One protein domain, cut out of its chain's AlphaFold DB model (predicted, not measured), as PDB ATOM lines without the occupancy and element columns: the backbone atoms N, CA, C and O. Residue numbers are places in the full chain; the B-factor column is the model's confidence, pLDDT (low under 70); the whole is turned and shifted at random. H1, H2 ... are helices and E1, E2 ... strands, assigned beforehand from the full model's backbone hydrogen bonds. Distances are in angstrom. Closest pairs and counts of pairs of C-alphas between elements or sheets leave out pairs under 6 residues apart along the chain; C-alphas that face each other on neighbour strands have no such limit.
ATOM      1  N   PRO A  58      28.305   3.352  40.023       84.25
ATOM      2  CA  PRO A  58      27.438   2.325  39.467       84.25
ATOM      3  C   PRO A  58      26.866   2.772  38.117       84.25
ATOM      4  O   PRO A  58      26.430   3.913  37.978       84.25
ATOM      5  N   HIS A  59      26.786   1.854  37.150       90.94
ATOM      6  CA  HIS A  59      26.186   2.142  35.840       90.94
ATOM      7  C   HIS A  59      24.709   2.559  35.916       90.94
ATOM      8  O   HIS A  59      24.193   3.201  35.004       90.94
ATOM      9  N   ILE A  60      24.019   2.179  36.994       94.19
ATOM     10  CA  ILE A  60      22.647   2.575  37.290       94.19
ATOM     11  C   ILE A  60      22.446   2.684  38.800       94.19
ATOM     12  O   ILE A  60      22.835   1.798  39.561       94.19
ATOM     13  N   VAL A  61      21.834   3.779  39.245       94.12
ATOM     14  CA  VAL A  61      21.628   4.078  40.667       94.12
ATOM     15  C   VAL A  61      20.456   5.041  40.842       94.12
ATOM     16  O   VAL A  61      20.170   5.838  39.947       94.12
ATOM     17  N   ARG A  62      19.747   4.995  41.977       94.94
ATOM     18  CA  ARG A  62      18.706   5.996  42.261       94.94
ATOM     19  C   ARG A  62      19.342   7.365  42.527       94.94
ATOM     20  O   ARG A  62      20.385   7.471  43.168       94.94
ATOM     21  N   ALA A  63      18.698   8.436  42.084       93.88
ATOM     22  CA  ALA A  63      19.171   9.800  42.309       93.88
ATOM     23  C   ALA A  63      19.275  10.137  43.810       93.88
ATOM     24  O   ALA A  63      20.216  10.808  44.235       93.88
ATOM     25  N   ASP A  64      18.342   9.631  44.622       94.25
ATOM     26  CA  ASP A  64      18.361   9.814  46.079       94.25
ATOM     27  C   ASP A  64      19.530   9.087  46.743       94.25
ATOM     28  O   ASP A  64      20.123   9.612  47.684       94.25
ATOM     29  N   ASP A  65      19.902   7.920  46.213       92.56
ATOM     30  CA  ASP A  65      21.058   7.160  46.672       92.56
ATOM     31  C   ASP A  65      22.345   7.958  46.429       92.56
ATOM     32  O   ASP A  65      23.138   8.125  47.350       92.56
ATOM     33  N   LEU A  66      22.536   8.528  45.233       91.56
ATOM     34  CA  LEU A  66      23.693   9.391  44.949       91.56
ATOM     35  C   LEU A  66      23.757  10.599  45.891       91.56
ATOM     36  O   LEU A  66      24.817  10.897  46.446       91.56
ATOM     37  N   ARG A  67      22.610  11.246  46.139       91.31
ATOM     38  CA  ARG A  67      22.517  12.365  47.087       91.31
ATOM     39  C   ARG A  67      22.908  11.937  48.501       91.31
ATOM     40  O   ARG A  67      23.656  12.653  49.164       91.31
ATOM     41  N   ALA A  68      22.427  10.781  48.959       91.69
ATOM     42  CA  ALA A  68      22.769  10.238  50.269       91.69
ATOM     43  C   ALA A  68      24.270   9.929  50.385       91.69
ATOM     44  O   ALA A  68      24.865  10.224  51.420       91.69
ATOM     45  N   MET A  69      24.881   9.422  49.308       91.00
ATOM     46  CA  MET A  69      26.316   9.127  49.216       91.00
ATOM     47  C   MET A  69      27.204  10.377  49.116       91.00
ATOM     48  O   MET A  69      28.422  10.253  49.208       91.00
ATOM     49  N   GLY A  70      26.635  11.574  48.927       89.75
ATOM     50  CA  GLY A  70      27.405  12.801  48.692       89.75
ATOM     51  C   GLY A  70      28.014  12.887  47.289       89.75
ATOM     52  O   GLY A  70      28.915  13.688  47.061       89.75
ATOM     53  N   VAL A  71      27.529  12.079  46.341       87.88
ATOM     54  CA  VAL A  71      28.050  12.012  44.972       87.88
ATOM     55  C   VAL A  71      27.142  12.824  44.040       87.88
ATOM     56  O   VAL A  71      25.925  12.617  44.037       87.88
ATOM     57  N   PRO A  72      27.682  13.746  43.223       85.25
ATOM     58  CA  PRO A  72      26.873  14.473  42.254       85.25
ATOM     59  C   PRO A  72      26.329  13.526  41.178       85.25
ATOM     60  O   PRO A  72      27.044  12.661  40.671       85.25
ATOM     61  N   ALA A  73      25.073  13.725  40.777       86.62
ATOM     62  CA  ALA A  73      24.472  12.981  39.675       86.62
ATOM     63  C   ALA A  73      25.148  13.340  38.344       86.62
ATOM     64  O   ALA A  73      24.944  14.428  37.809       86.62
ATOM     65  N   ARG A  74      25.953  12.413  37.818       85.31
ATOM     66  CA  ARG A  74      26.601  12.506  36.505       85.31
ATOM     67  C   ARG A  74      26.081  11.357  35.645       85.31
ATOM     68  O   ARG A  74      26.328  10.203  35.970       85.31
ATOM     69  N   GLY A  75      25.312  11.666  34.603       90.06
ATOM     70  CA  GLY A  75      24.696  10.668  33.727       90.06
ATOM     71  C   GLY A  75      23.338  11.107  33.189       90.06
ATOM     72  O   GLY A  75      22.874  12.222  33.439       90.06
ATOM     73  N   GLN A  76      22.690  10.215  32.449       94.69
ATOM     74  CA  GLN A  76      21.343  10.437  31.937       94.69
ATOM     75  C   GLN A  76      20.314  10.181  33.045       94.69
ATOM     76  O   GLN A  76      20.392   9.182  33.760       94.69
ATOM     77  N   ARG A  77      19.310  11.060  33.173       95.69
ATOM     78  CA  ARG A  77      18.203  10.857  34.118       95.69
ATOM     79  C   ARG A  77      17.070  10.056  33.473       95.69
ATOM     80  O   ARG A  77      16.596  10.409  32.395       95.69
ATOM     81  N   VAL A  78      16.611   9.005  34.149       95.75
ATOM     82  CA  VAL A  78      15.558   8.083  33.693       95.75
ATOM     83  C   VAL A  78      14.536   7.896  34.822       95.75
ATOM     84  O   VAL A  78      14.553   6.927  35.577       95.75
ATOM     85  N   GLY A  79      13.617   8.856  34.970       93.38
ATOM     86  CA  GLY A  79      12.787   8.976  36.179       93.38
ATOM     87  C   GLY A  79      13.657   9.215  37.415       93.38
ATOM     88  O   GLY A  79      14.470  10.139  37.416       93.38
ATOM     89  N   ASP A  80      13.529   8.352  38.422       95.06
ATOM     90  CA  ASP A  80      14.303   8.435  39.669       95.06
ATOM     91  C   ASP A  80      15.713   7.842  39.564       95.06
ATOM     92  O   ASP A  80      16.460   7.843  40.542       95.06
ATOM     93  N   TRP A  81      16.091   7.325  38.397       96.56
ATOM     94  CA  TRP A  81      17.381   6.686  38.166       96.56
ATOM     95  C   TRP A  81      18.341   7.622  37.436       96.56
ATOM     96  O   TRP A  81      17.941   8.397  36.567       96.56
ATOM     97  N   VAL A  82      19.618   7.518  37.777       96.19
ATOM     98  CA  VAL A  82      20.740   8.067  37.018       96.19
ATOM     99  C   VAL A  82      21.462   6.884  36.390       96.19
ATOM    100  O   VAL A  82      21.792   5.924  37.089       96.19
ATOM    101  N   VAL A  83      21.652   6.937  35.074       96.38
ATOM    102  CA  VAL A  83      22.278   5.867  34.293       96.38
ATOM    103  C   VAL A  83      23.486   6.389  33.531       96.38
ATOM    104  O   VAL A  83      23.494   7.529  33.055       96.38
ATOM    105  N   ASP A  84      24.490   5.534  33.384       94.81
ATOM    106  CA  ASP A  84      25.574   5.755  32.438       94.81
ATOM    107  C   ASP A  84      25.019   5.675  30.995       94.81
ATOM    108  O   ASP A  84      24.389   4.670  30.646       94.81
ATOM    109  N   PRO A  85      25.179   6.719  30.152       95.12
ATOM    110  CA  PRO A  85      24.543   6.768  28.833       95.12
ATOM    111  C   PRO A  85      25.020   5.675  27.874       95.12
ATOM    112  O   PRO A  85      24.206   5.111  27.140       95.12
ATOM    113  N   GLN A  86      26.319   5.359  27.886       95.19
ATOM    114  CA  GLN A  86      26.869   4.292  27.055       95.19
ATOM    115  C   GLN A  86      26.314   2.946  27.517       95.19
ATOM    116  O   GLN A  86      25.813   2.161  26.709       95.19
ATOM    117  N   TRP A  87      26.310   2.716  28.830       95.44
ATOM    118  CA  TRP A  87      25.779   1.497  29.398       95.44
ATOM    119  C   TRP A  87      24.294   1.324  29.063       95.44
ATOM    120  O   TRP A  87      23.862   0.219  28.740       95.44
ATOM    121  N   TRP A  88      23.512   2.402  29.118       97.31
ATOM    122  CA  TRP A  88      22.090   2.391  28.786       97.31
ATOM    123  C   TRP A  88      21.836   2.067  27.309       97.31
ATOM    124  O   TRP A  88      20.939   1.279  27.003       97.31
ATOM    125  N   ALA A  89      22.640   2.624  26.399       96.69
ATOM    126  CA  ALA A  89      22.553   2.343  24.968       96.69
ATOM    127  C   ALA A  89      22.867   0.871  24.651       96.69
ATOM    128  O   ALA A  89      22.073   0.208  23.990       96.69
ATOM    129  N   GLU A  90      23.946   0.320  25.213       96.75
ATOM    130  CA  GLU A  90      24.296  -1.101  25.050       96.75
ATOM    131  C   GLU A  90      23.169  -2.028  25.541       96.75
ATOM    132  O   GLU A  90      22.808  -2.998  24.874       96.75
ATOM    133  N   ARG A  91      22.553  -1.703  26.688       97.44
ATOM    134  CA  ARG A  91      21.406  -2.451  27.233       97.44
ATOM    135  C   ARG A  91      20.173  -2.353  26.342       97.44
ATOM    136  O   ARG A  91      19.411  -3.314  26.263       97.44
ATOM    137  N   ARG A  92      19.962  -1.220  25.669       97.81
ATOM    138  CA  ARG A  92      18.868  -1.049  24.704       97.81
ATOM    139  C   ARG A  92      19.077  -1.948  23.490       97.81
ATOM    140  O   ARG A  92      18.137  -2.631  23.082       97.81
ATOM    141  N   ASP A  93      20.286  -1.967  22.942       97.25
ATOM    142  CA  ASP A  93      20.622  -2.803  21.788       97.25
ATOM    143  C   ASP A  93      20.492  -4.289  22.131       97.25
ATOM    144  O   ASP A  93      19.883  -5.058  21.378       97.25
ATOM    145  N   GLU A  94      20.970  -4.680  23.315       97.06
ATOM    146  CA  GLU A  94      20.796  -6.026  23.845       97.06
ATOM    147  C   GLU A  94      19.314  -6.373  24.033       97.06
ATOM    148  O   GLU A  94      18.871  -7.421  23.560       97.06
ATOM    149  N   ALA A  95      18.518  -5.486  24.641       97.25
ATOM    150  CA  ALA A  95      17.085  -5.698  24.823       97.25
ATOM    151  C   ALA A  95      16.375  -5.933  23.486       97.25
ATOM    152  O   ALA A  95      15.612  -6.889  23.336       97.25
ATOM    153  N   ALA A  96      16.668  -5.097  22.489       95.62
ATOM    154  CA  ALA A  96      16.087  -5.219  21.164       95.62
ATOM    155  C   ALA A  96      16.497  -6.535  20.476       95.62
ATOM    156  O   ALA A  96      15.674  -7.175  19.819       95.62
ATOM    157  N   ALA A  97      17.750  -6.968  20.641       94.88
ATOM    158  CA  ALA A  97      18.222  -8.251  20.129       94.88
ATOM    159  C   ALA A  97      17.543  -9.444  20.824       94.88
ATOM    160  O   ALA A  97      17.138 -10.382  20.137       94.88
ATOM    161  N   GLN A  98      17.367  -9.402  22.151       94.75
ATOM    162  CA  GLN A  98      16.675 -10.455  22.903       94.75
ATOM    163  C   GLN A  98      15.218 -10.602  22.466       94.75
ATOM    164  O   GLN A  98      14.777 -11.717  22.207       94.75
ATOM    165  N   VAL A  99      14.488  -9.493  22.306       92.50
ATOM    166  CA  VAL A  99      13.085  -9.535  21.860       92.50
ATOM    167  C   VAL A  99      12.973 -10.117  20.446       92.50
ATOM    168  O   VAL A  99      12.100 -10.947  20.197       92.50
ATOM    169  N   ARG A 100      13.881  -9.756  19.524       89.94
ATOM    170  CA  ARG A 100      13.917 -10.345  18.172       89.94
ATOM    171  C   ARG A 100      14.231 -11.839  18.188       89.94
ATOM    172  O   ARG A 100      13.561 -12.597  17.494       89.94
ATOM    173  N   ARG A 101      15.223 -12.265  18.979       90.25
ATOM    174  CA  ARG A 101      15.550 -13.691  19.146       90.25
ATOM    175  C   ARG A 101      14.371 -14.463  19.717       90.25
ATOM    176  O   ARG A 101      13.981 -15.472  19.145       90.25
ATOM    177  N   TRP A 102      13.752 -13.934  20.771       89.56
ATOM    178  CA  TRP A 102      12.574 -14.533  21.383       89.56
ATOM    179  C   TRP A 102      11.455 -14.732  20.364       89.56
ATOM    180  O   TRP A 102      10.891 -15.817  20.303       89.56
ATOM    181  N   ALA A 103      11.160 -13.716  19.547       83.12
ATOM    182  CA  ALA A 103      10.144 -13.811  18.503       83.12
ATOM    183  C   ALA A 103      10.479 -14.880  17.445       83.12
ATOM    184  O   ALA A 103       9.584 -15.594  17.008       83.12
ATOM    185  N   GLY A 104      11.755 -15.028  17.066       80.56
ATOM    186  CA  GLY A 104      12.196 -16.078  16.140       80.56
ATOM    187  C   GLY A 104      12.131 -17.494  16.726       80.56
ATOM    188  O   GLY A 104      11.841 -18.444  16.007       80.56
ATOM    189  N   GLU A 105      12.372 -17.643  18.028       85.19
ATOM    190  CA  GLU A 105      12.326 -18.932  18.735       85.19
ATOM    191  C   GLU A 105      10.903 -19.324  19.170       85.19
ATOM    192  O   GLU A 105      10.594 -20.507  19.315       85.19
ATOM    193  N   HIS A 106      10.024 -18.340  19.372       77.38
ATOM    194  CA  HIS A 106       8.682 -18.519  19.921       77.38
ATOM    195  C   HIS A 106       7.618 -17.956  18.979       77.38
ATOM    196  O   HIS A 106       6.913 -17.011  19.330       77.38
ATOM    197  N   ASP A 107       7.459 -18.596  17.819       67.06
ATOM    198  CA  ASP A 107       6.531 -18.193  16.749       67.06
ATOM    199  C   ASP A 107       5.130 -17.817  17.278       67.06
ATOM    200  O   ASP A 107       4.597 -16.766  16.964       67.06
ATOM    201  N   ILE A 108       4.540 -18.610  18.179       68.50
ATOM    202  CA  ILE A 108       3.156 -18.398  18.663       68.50
ATOM    203  C   ILE A 108       3.080 -17.453  19.883       68.50
ATOM    204  O   ILE A 108       1.987 -17.100  20.343       68.50
ATOM    205  N   ALA A 109       4.213 -17.061  20.474       68.81
ATOM    206  CA  ALA A 109       4.197 -16.200  21.652       68.81
ATOM    207  C   ALA A 109       3.774 -14.776  21.273       68.81
ATOM    208  O   ALA A 109       4.296 -14.172  20.346       68.81
ATOM    209  N   ALA A 110       2.862 -14.199  22.056       68.75
ATOM    210  CA  ALA A 110       2.350 -12.842  21.836       68.75
ATOM    211  C   ALA A 110       3.395 -11.730  22.055       68.75
ATOM    212  O   ALA A 110       3.105 -10.556  21.842       68.75
ATOM    213  N   GLY A 111       4.562 -12.100  22.576       84.38
ATOM    214  CA  GLY A 111       5.627 -11.221  23.021       84.38
ATOM    215  C   GLY A 111       6.522 -11.932  24.032       84.38
ATOM    216  O   GLY A 111       6.194 -13.004  24.550       84.38
ATOM    217  N   MET A 112       7.661 -11.319  24.319       91.38
ATOM    218  CA  MET A 112       8.577 -11.755  25.364       91.38
ATOM    219  C   MET A 112       8.071 -11.278  26.730       91.38
ATOM    220  O   MET A 112       7.749 -10.098  26.860       91.38
ATOM    221  N   PRO A 113       8.011 -12.116  27.779       93.00
ATOM    222  CA  PRO A 113       7.614 -11.643  29.104       93.00
ATOM    223  C   PRO A 113       8.524 -10.512  29.602       93.00
ATOM    224  O   PRO A 113       9.749 -10.660  29.605       93.00
ATOM    225  N   LEU A 114       7.936  -9.399  30.060       95.69
ATOM    226  CA  LEU A 114       8.677  -8.199  30.481       95.69
ATOM    227  C   LEU A 114       9.716  -8.510  31.554       95.69
ATOM    228  O   LEU A 114      10.853  -8.049  31.491       95.69
ATOM    229  N   GLU A 115       9.328  -9.325  32.526       96.62
ATOM    230  CA  GLU A 115      10.189  -9.705  33.637       96.62
ATOM    231  C   GLU A 115      11.341 -10.623  33.191       96.62
ATOM    232  O   GLU A 115      12.446 -10.554  33.735       96.62
ATOM    233  N   THR A 116      11.126 -11.440  32.156       96.38
ATOM    234  CA  THR A 116      12.202 -12.216  31.525       96.38
ATOM    235  C   THR A 116      13.198 -11.283  30.846       96.38
ATOM    236  O   THR A 116      14.397 -11.422  31.087       96.38
ATOM    237  N   LEU A 117      12.720 -10.296  30.077       97.50
ATOM    238  CA  LEU A 117      13.590  -9.309  29.434       97.50
ATOM    239  C   LEU A 117      14.393  -8.523  30.474       97.50
ATOM    240  O   LEU A 117      15.616  -8.481  30.384       97.50
ATOM    241  N   ARG A 118      13.723  -7.978  31.502       97.81
ATOM    242  CA  ARG A 118      14.350  -7.216  32.597       97.81
ATOM    243  C   ARG A 118      15.541  -7.960  33.198       97.81
ATOM    244  O   ARG A 118      16.606  -7.369  33.366       97.81
ATOM    245  N   ARG A 119      15.353  -9.242  33.536       97.31
ATOM    246  CA  ARG A 119      16.402 -10.079  34.130       97.31
ATOM    247  C   ARG A 119      17.548 -10.338  33.164       97.31
ATOM    248  O   ARG A 119      18.695 -10.258  33.587       97.31
ATOM    249  N   GLN A 120      17.251 -10.627  31.898       96.62
ATOM    250  CA  GLN A 120      18.282 -10.901  30.897       96.62
ATOM    251  C   GLN A 120      19.156  -9.679  30.605       96.62
ATOM    252  O   GLN A 120      20.362  -9.836  30.486       96.62
ATOM    253  N   VAL A 121      18.578  -8.474  30.565       96.75
ATOM    254  CA  VAL A 121      19.340  -7.228  30.349       96.75
ATOM    255  C   VAL A 121      19.882  -6.604  31.642       96.75
ATOM    256  O   VAL A 121      20.418  -5.499  31.629       96.75
ATOM    257  N   GLY A 122      19.723  -7.283  32.784       95.44
ATOM    258  CA  GLY A 122      20.292  -6.855  34.064       95.44
ATOM    259  C   GLY A 122      19.702  -5.564  34.644       95.44
ATOM    260  O   GLY A 122      20.375  -4.883  35.418       95.44
ATOM    261  N   LEU A 123      18.461  -5.203  34.301       96.56
ATOM    262  CA  LEU A 123      17.824  -4.003  34.850       96.56
ATOM    263  C   LEU A 123      17.357  -4.224  36.301       96.56
ATOM    264  O   LEU A 123      16.718  -5.240  36.587       96.56
ATOM    265  N   PRO A 124      17.568  -3.263  37.219       95.44
ATOM    266  CA  PRO A 124      17.213  -3.427  38.631       95.44
ATOM    267  C   PRO A 124      15.703  -3.355  38.907       95.44
ATOM    268  O   PRO A 124      15.249  -3.894  39.911       95.44
ATOM    269  N   ALA A 125      14.914  -2.724  38.029       95.75
ATOM    270  CA  ALA A 125      13.480  -2.510  38.230       95.75
ATOM    271  C   ALA A 125      12.681  -2.659  36.926       95.75
ATOM    272  O   ALA A 125      13.159  -2.309  35.847       95.75
ATOM    273  N   ALA A 126      11.448  -3.168  37.022       96.06
ATOM    274  CA  ALA A 126      10.569  -3.405  35.870       96.06
ATOM    275  C   ALA A 126      10.148  -2.107  35.157       96.06
ATOM    276  O   ALA A 126      10.060  -2.075  33.932       96.06
ATOM    277  N   GLU A 127       9.980  -1.014  35.905       95.75
ATOM    278  CA  GLU A 127       9.635   0.322  35.389       95.75
ATOM    279  C   GLU A 127      10.677   0.917  34.422       95.75
ATOM    280  O   GLU A 127      10.393   1.876  33.701       95.75
ATOM    281  N   LEU A 128      11.892   0.361  34.403       97.25
ATOM    282  CA  LEU A 128      12.960   0.774  33.499       97.25
ATOM    283  C   LEU A 128      12.813   0.158  32.109       97.25
ATOM    284  O   LEU A 128      13.306   0.743  31.150       97.25
ATOM    285  N   VAL A 129      12.117  -0.978  31.978       97.69
ATOM    286  CA  VAL A 129      11.979  -1.681  30.693       97.69
ATOM    287  C   VAL A 129      11.259  -0.817  29.649       97.69
ATOM    288  O   VAL A 129      11.837  -0.617  28.582       97.69
ATOM    289  N   PRO A 130      10.079  -0.214  29.920       96.31
ATOM    290  CA  PRO A 130       9.423   0.650  28.936       96.31
ATOM    291  C   PRO A 130      10.290   1.845  28.519       96.31
ATOM    292  O   PRO A 130      10.289   2.235  27.356       96.31
ATOM    293  N   LYS A 131      11.061   2.415  29.456       97.12
ATOM    294  CA  LYS A 131      11.966   3.544  29.190       97.12
ATOM    295  C   LYS A 131      13.175   3.119  28.353       97.12
ATOM    296  O   LYS A 131      13.623   3.879  27.502       97.12
ATOM    297  N   LEU A 132      13.696   1.911  28.580       97.38
ATOM    298  CA  LEU A 132      14.819   1.354  27.824       97.38
ATOM    299  C   LEU A 132      14.442   1.137  26.355       97.38
ATOM    300  O   LEU A 132      15.227   1.475  25.470       97.38
ATOM    301  N   LEU A 133      13.226   0.639  26.117       96.38
ATOM    302  CA  LEU A 133      12.676   0.325  24.794       96.38
ATOM    303  C   LEU A 133      12.240   1.558  23.983       96.38
ATOM    304  O   LEU A 133      11.840   1.436  22.825       96.38
ATOM    305  N   GLN A 134      12.325   2.767  24.542       93.75
ATOM    306  CA  GLN A 134      12.031   3.980  23.783       93.75
ATOM    307  C   GLN A 134      12.950   4.082  22.556       93.75
ATOM    308  O   GLN A 134      14.175   4.027  22.669       93.75
ATOM    309  N   GLY A 135      12.340   4.230  21.378       90.88
ATOM    310  CA  GLY A 135      13.048   4.309  20.100       90.88
ATOM    311  C   GLY A 135      13.453   2.961  19.491       90.88
ATOM    312  O   GLY A 135      14.002   2.959  18.396       90.88
ATOM    313  N   THR A 136      13.166   1.818  20.130       92.56
ATOM    314  CA  THR A 136      13.475   0.493  19.550       92.56
ATOM    315  C   THR A 136      12.365  -0.059  18.660       92.56
ATOM    316  O   THR A 136      12.547  -1.108  18.049       92.56
ATOM    317  N   GLY A 137      11.198   0.594  18.634       89.38
ATOM    318  CA  GLY A 137      10.008   0.087  17.949       89.38
ATOM    319  C   GLY A 137       9.381  -1.130  18.634       89.38
ATOM    320  O   GLY A 137       8.730  -1.914  17.959       89.38
ATOM    321  N   PHE A 138       9.584  -1.310  19.944       92.62
ATOM    322  CA  PHE A 138       8.887  -2.313  20.755       92.62
ATOM    323  C   PHE A 138       7.982  -1.620  21.773       92.62
ATOM    324  O   PHE A 138       8.304  -0.540  22.266       92.62
ATOM    325  N   GLU A 139       6.865  -2.256  22.103       90.94
ATOM    326  CA  GLU A 139       5.904  -1.795  23.101       90.94
ATOM    327  C   GLU A 139       5.797  -2.782  24.262       90.94
ATOM    328  O   GLU A 139       6.105  -3.970  24.131       90.94
ATOM    329  N   VAL A 140       5.325  -2.269  25.399       91.62
ATOM    330  CA  VAL A 140       4.937  -3.076  26.553       91.62
ATOM    331  C   VAL A 140       3.417  -3.083  26.645       91.62
ATOM    332  O   VAL A 140       2.814  -2.030  26.836       91.62
ATOM    333  N   ALA A 141       2.811  -4.263  26.554       85.25
ATOM    334  CA  ALA A 141       1.370  -4.458  26.681       85.25
ATOM    335  C   ALA A 141       1.090  -5.760  27.439       85.25
ATOM    336  O   ALA A 141       1.729  -6.776  27.175       85.25
ATOM    337  N   ASP A 142       0.170  -5.725  28.406       83.31
ATOM    338  CA  ASP A 142      -0.250  -6.896  29.195       83.31
ATOM    339  C   ASP A 142       0.916  -7.687  29.834       83.31
ATOM    340  O   ASP A 142       0.901  -8.915  29.911       83.31
ATOM    341  N   GLY A 143       1.972  -6.988  30.270       88.50
ATOM    342  CA  GLY A 143       3.169  -7.610  30.858       88.50
ATOM    343  C   GLY A 143       4.109  -8.287  29.848       88.50
ATOM    344  O   GLY A 143       5.049  -8.980  30.248       88.50
ATOM    345  N   LEU A 144       3.889  -8.076  28.550       90.06
ATOM    346  CA  LEU A 144       4.689  -8.604  27.448       90.06
ATOM    347  C   LEU A 144       5.373  -7.474  26.680       90.06
ATOM    348  O   LEU A 144       4.877  -6.353  26.624       90.06
ATOM    349  N   VAL A 145       6.500  -7.800  26.058       92.12
ATOM    350  CA  VAL A 145       7.265  -6.939  25.158       92.12
ATOM    351  C   VAL A 145       7.138  -7.480  23.743       92.12
ATOM    352  O   VAL A 145       7.482  -8.636  23.488       92.12
ATOM    353  N   ARG A 146       6.642  -6.662  22.817       87.69
ATOM    354  CA  ARG A 146       6.369  -7.072  21.431       87.69
ATOM    355  C   ARG A 146       6.529  -5.914  20.461       87.69
ATOM    356  O   ARG A 146       6.615  -4.765  20.880       87.69
ATOM    357  N   ALA A 147       6.586  -6.200  19.162       84.06
ATOM    358  CA  ALA A 147       6.485  -5.135  18.167       84.06
ATOM    359  C   ALA A 147       5.053  -4.551  18.175       84.06
ATOM    360  O   ALA A 147       4.102  -5.310  18.389       84.06
ATOM    361  N   PRO A 148       4.873  -3.237  17.955       70.88
ATOM    362  CA  PRO A 148       3.567  -2.628  17.761       70.88
ATOM    363  C   PRO A 148       2.822  -3.343  16.644       70.88
ATOM    364  O   PRO A 148       3.362  -3.544  15.556       70.88
ATOM    365  N   GLY A 149       1.597  -3.775  16.932       64.62
ATOM    366  CA  GLY A 149       0.813  -4.545  15.973       64.62
ATOM    367  C   GLY A 149       1.454  -5.879  15.579       64.62
ATOM    368  O   GLY A 149       1.140  -6.375  14.500       64.62
ATOM    369  N   ALA A 150       2.335  -6.458  16.415       65.12
ATOM    370  CA  ALA A 150       2.782  -7.844  16.283       65.12
ATOM    371  C   ALA A 150       1.547  -8.751  16.289       65.12
ATOM    372  O   ALA A 150       1.011  -9.116  17.337       65.12
ATOM    373  N   GLY A 151       1.051  -9.010  15.084       69.31
ATOM    374  CA  GLY A 151      -0.106  -9.837  14.831       69.31
ATOM    375  C   GLY A 151       0.233 -11.306  15.009       69.31
ATOM    376  O   GLY A 151       1.304 -11.694  15.474       69.31
TER     377      GLY A 151
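AT A GLANCE: This is residues 58 to 151 of the 269 residues of a protein of Mycobacterium avium 05-4293 (UniProt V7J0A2). What shape is this? A small three-strand sheet, E1 E3 E2, with H1 on it makes one end of a rod, and the long helix H2 runs from there toward the other end. H3, H4 and the hairpin E4 and E5 gather along one side of H2. What makes it up? The printed part has 94 residues, with four named helices and five named strands in the order E1 H1 E2 E3 H2 H3 H4 E4 E5, class mixed; both sheets are antiparallel. It is only just compact, close to loose, with a radius of gyration of the C-alphas of 14.5 A, spanning 50 by 23 by 19 A.

HOW THE PARTS SIT: How is the larger sheet built? Inner strand E3, residues 81 to 83, is antiparallel to E1, residues 60 to 62, and E2, residues 76 to 78; N 61 and O 82, 3.0 A, and N 78 and O 81, 2.8 A, are within hydrogen-bond range. H1, residues 63 to 69, is on this sheet, and E1, H1 and E2 make a split strand-helix-strand unit, same-way strands with E3 between, its crossover right-handed. What meets H2, residues 85 to 105? It only grazes that sheet with residues 85 to 89; its residues 88 to 95 touch H4, residues 128 to 132, closest C-alphas Arg 92 and Leu 132, 5.6 A. Its residues 95 to 99 only just touch H3, residues 114 to 120, with 3 pairs of C-alphas within 8 A, the closest Ala 95 and Leu 117, 6.8 A, at a steep tilt of 66 degrees, opposite ways. And the rest? E4, residues 139 to 141, and E5, residues 144 to 146, form an antiparallel hairpin, with N 139 and O 146 within hydrogen-bond range at 2.8 A. In H1, H2, H3 and H4 every O i to N i+4 pair is within that range.

IN THESE COORDINATES: Where does E1 begin? C-alpha 60 is at (22.647, 2.575, 37.290). How long is H2? It measures 30.2 A. Where does E5 end? C-alpha 146 is at (6.369, -7.072, 21.431).

THE WHOLE: How far does it reach? The two C-alphas farthest apart, Gly 70 and Ile 108, are 49.6 A apart. Is it continuous and confident? The printed part has no cut and no long link; pLDDT is under 70 at residues 107 to 110 and 149 to 151.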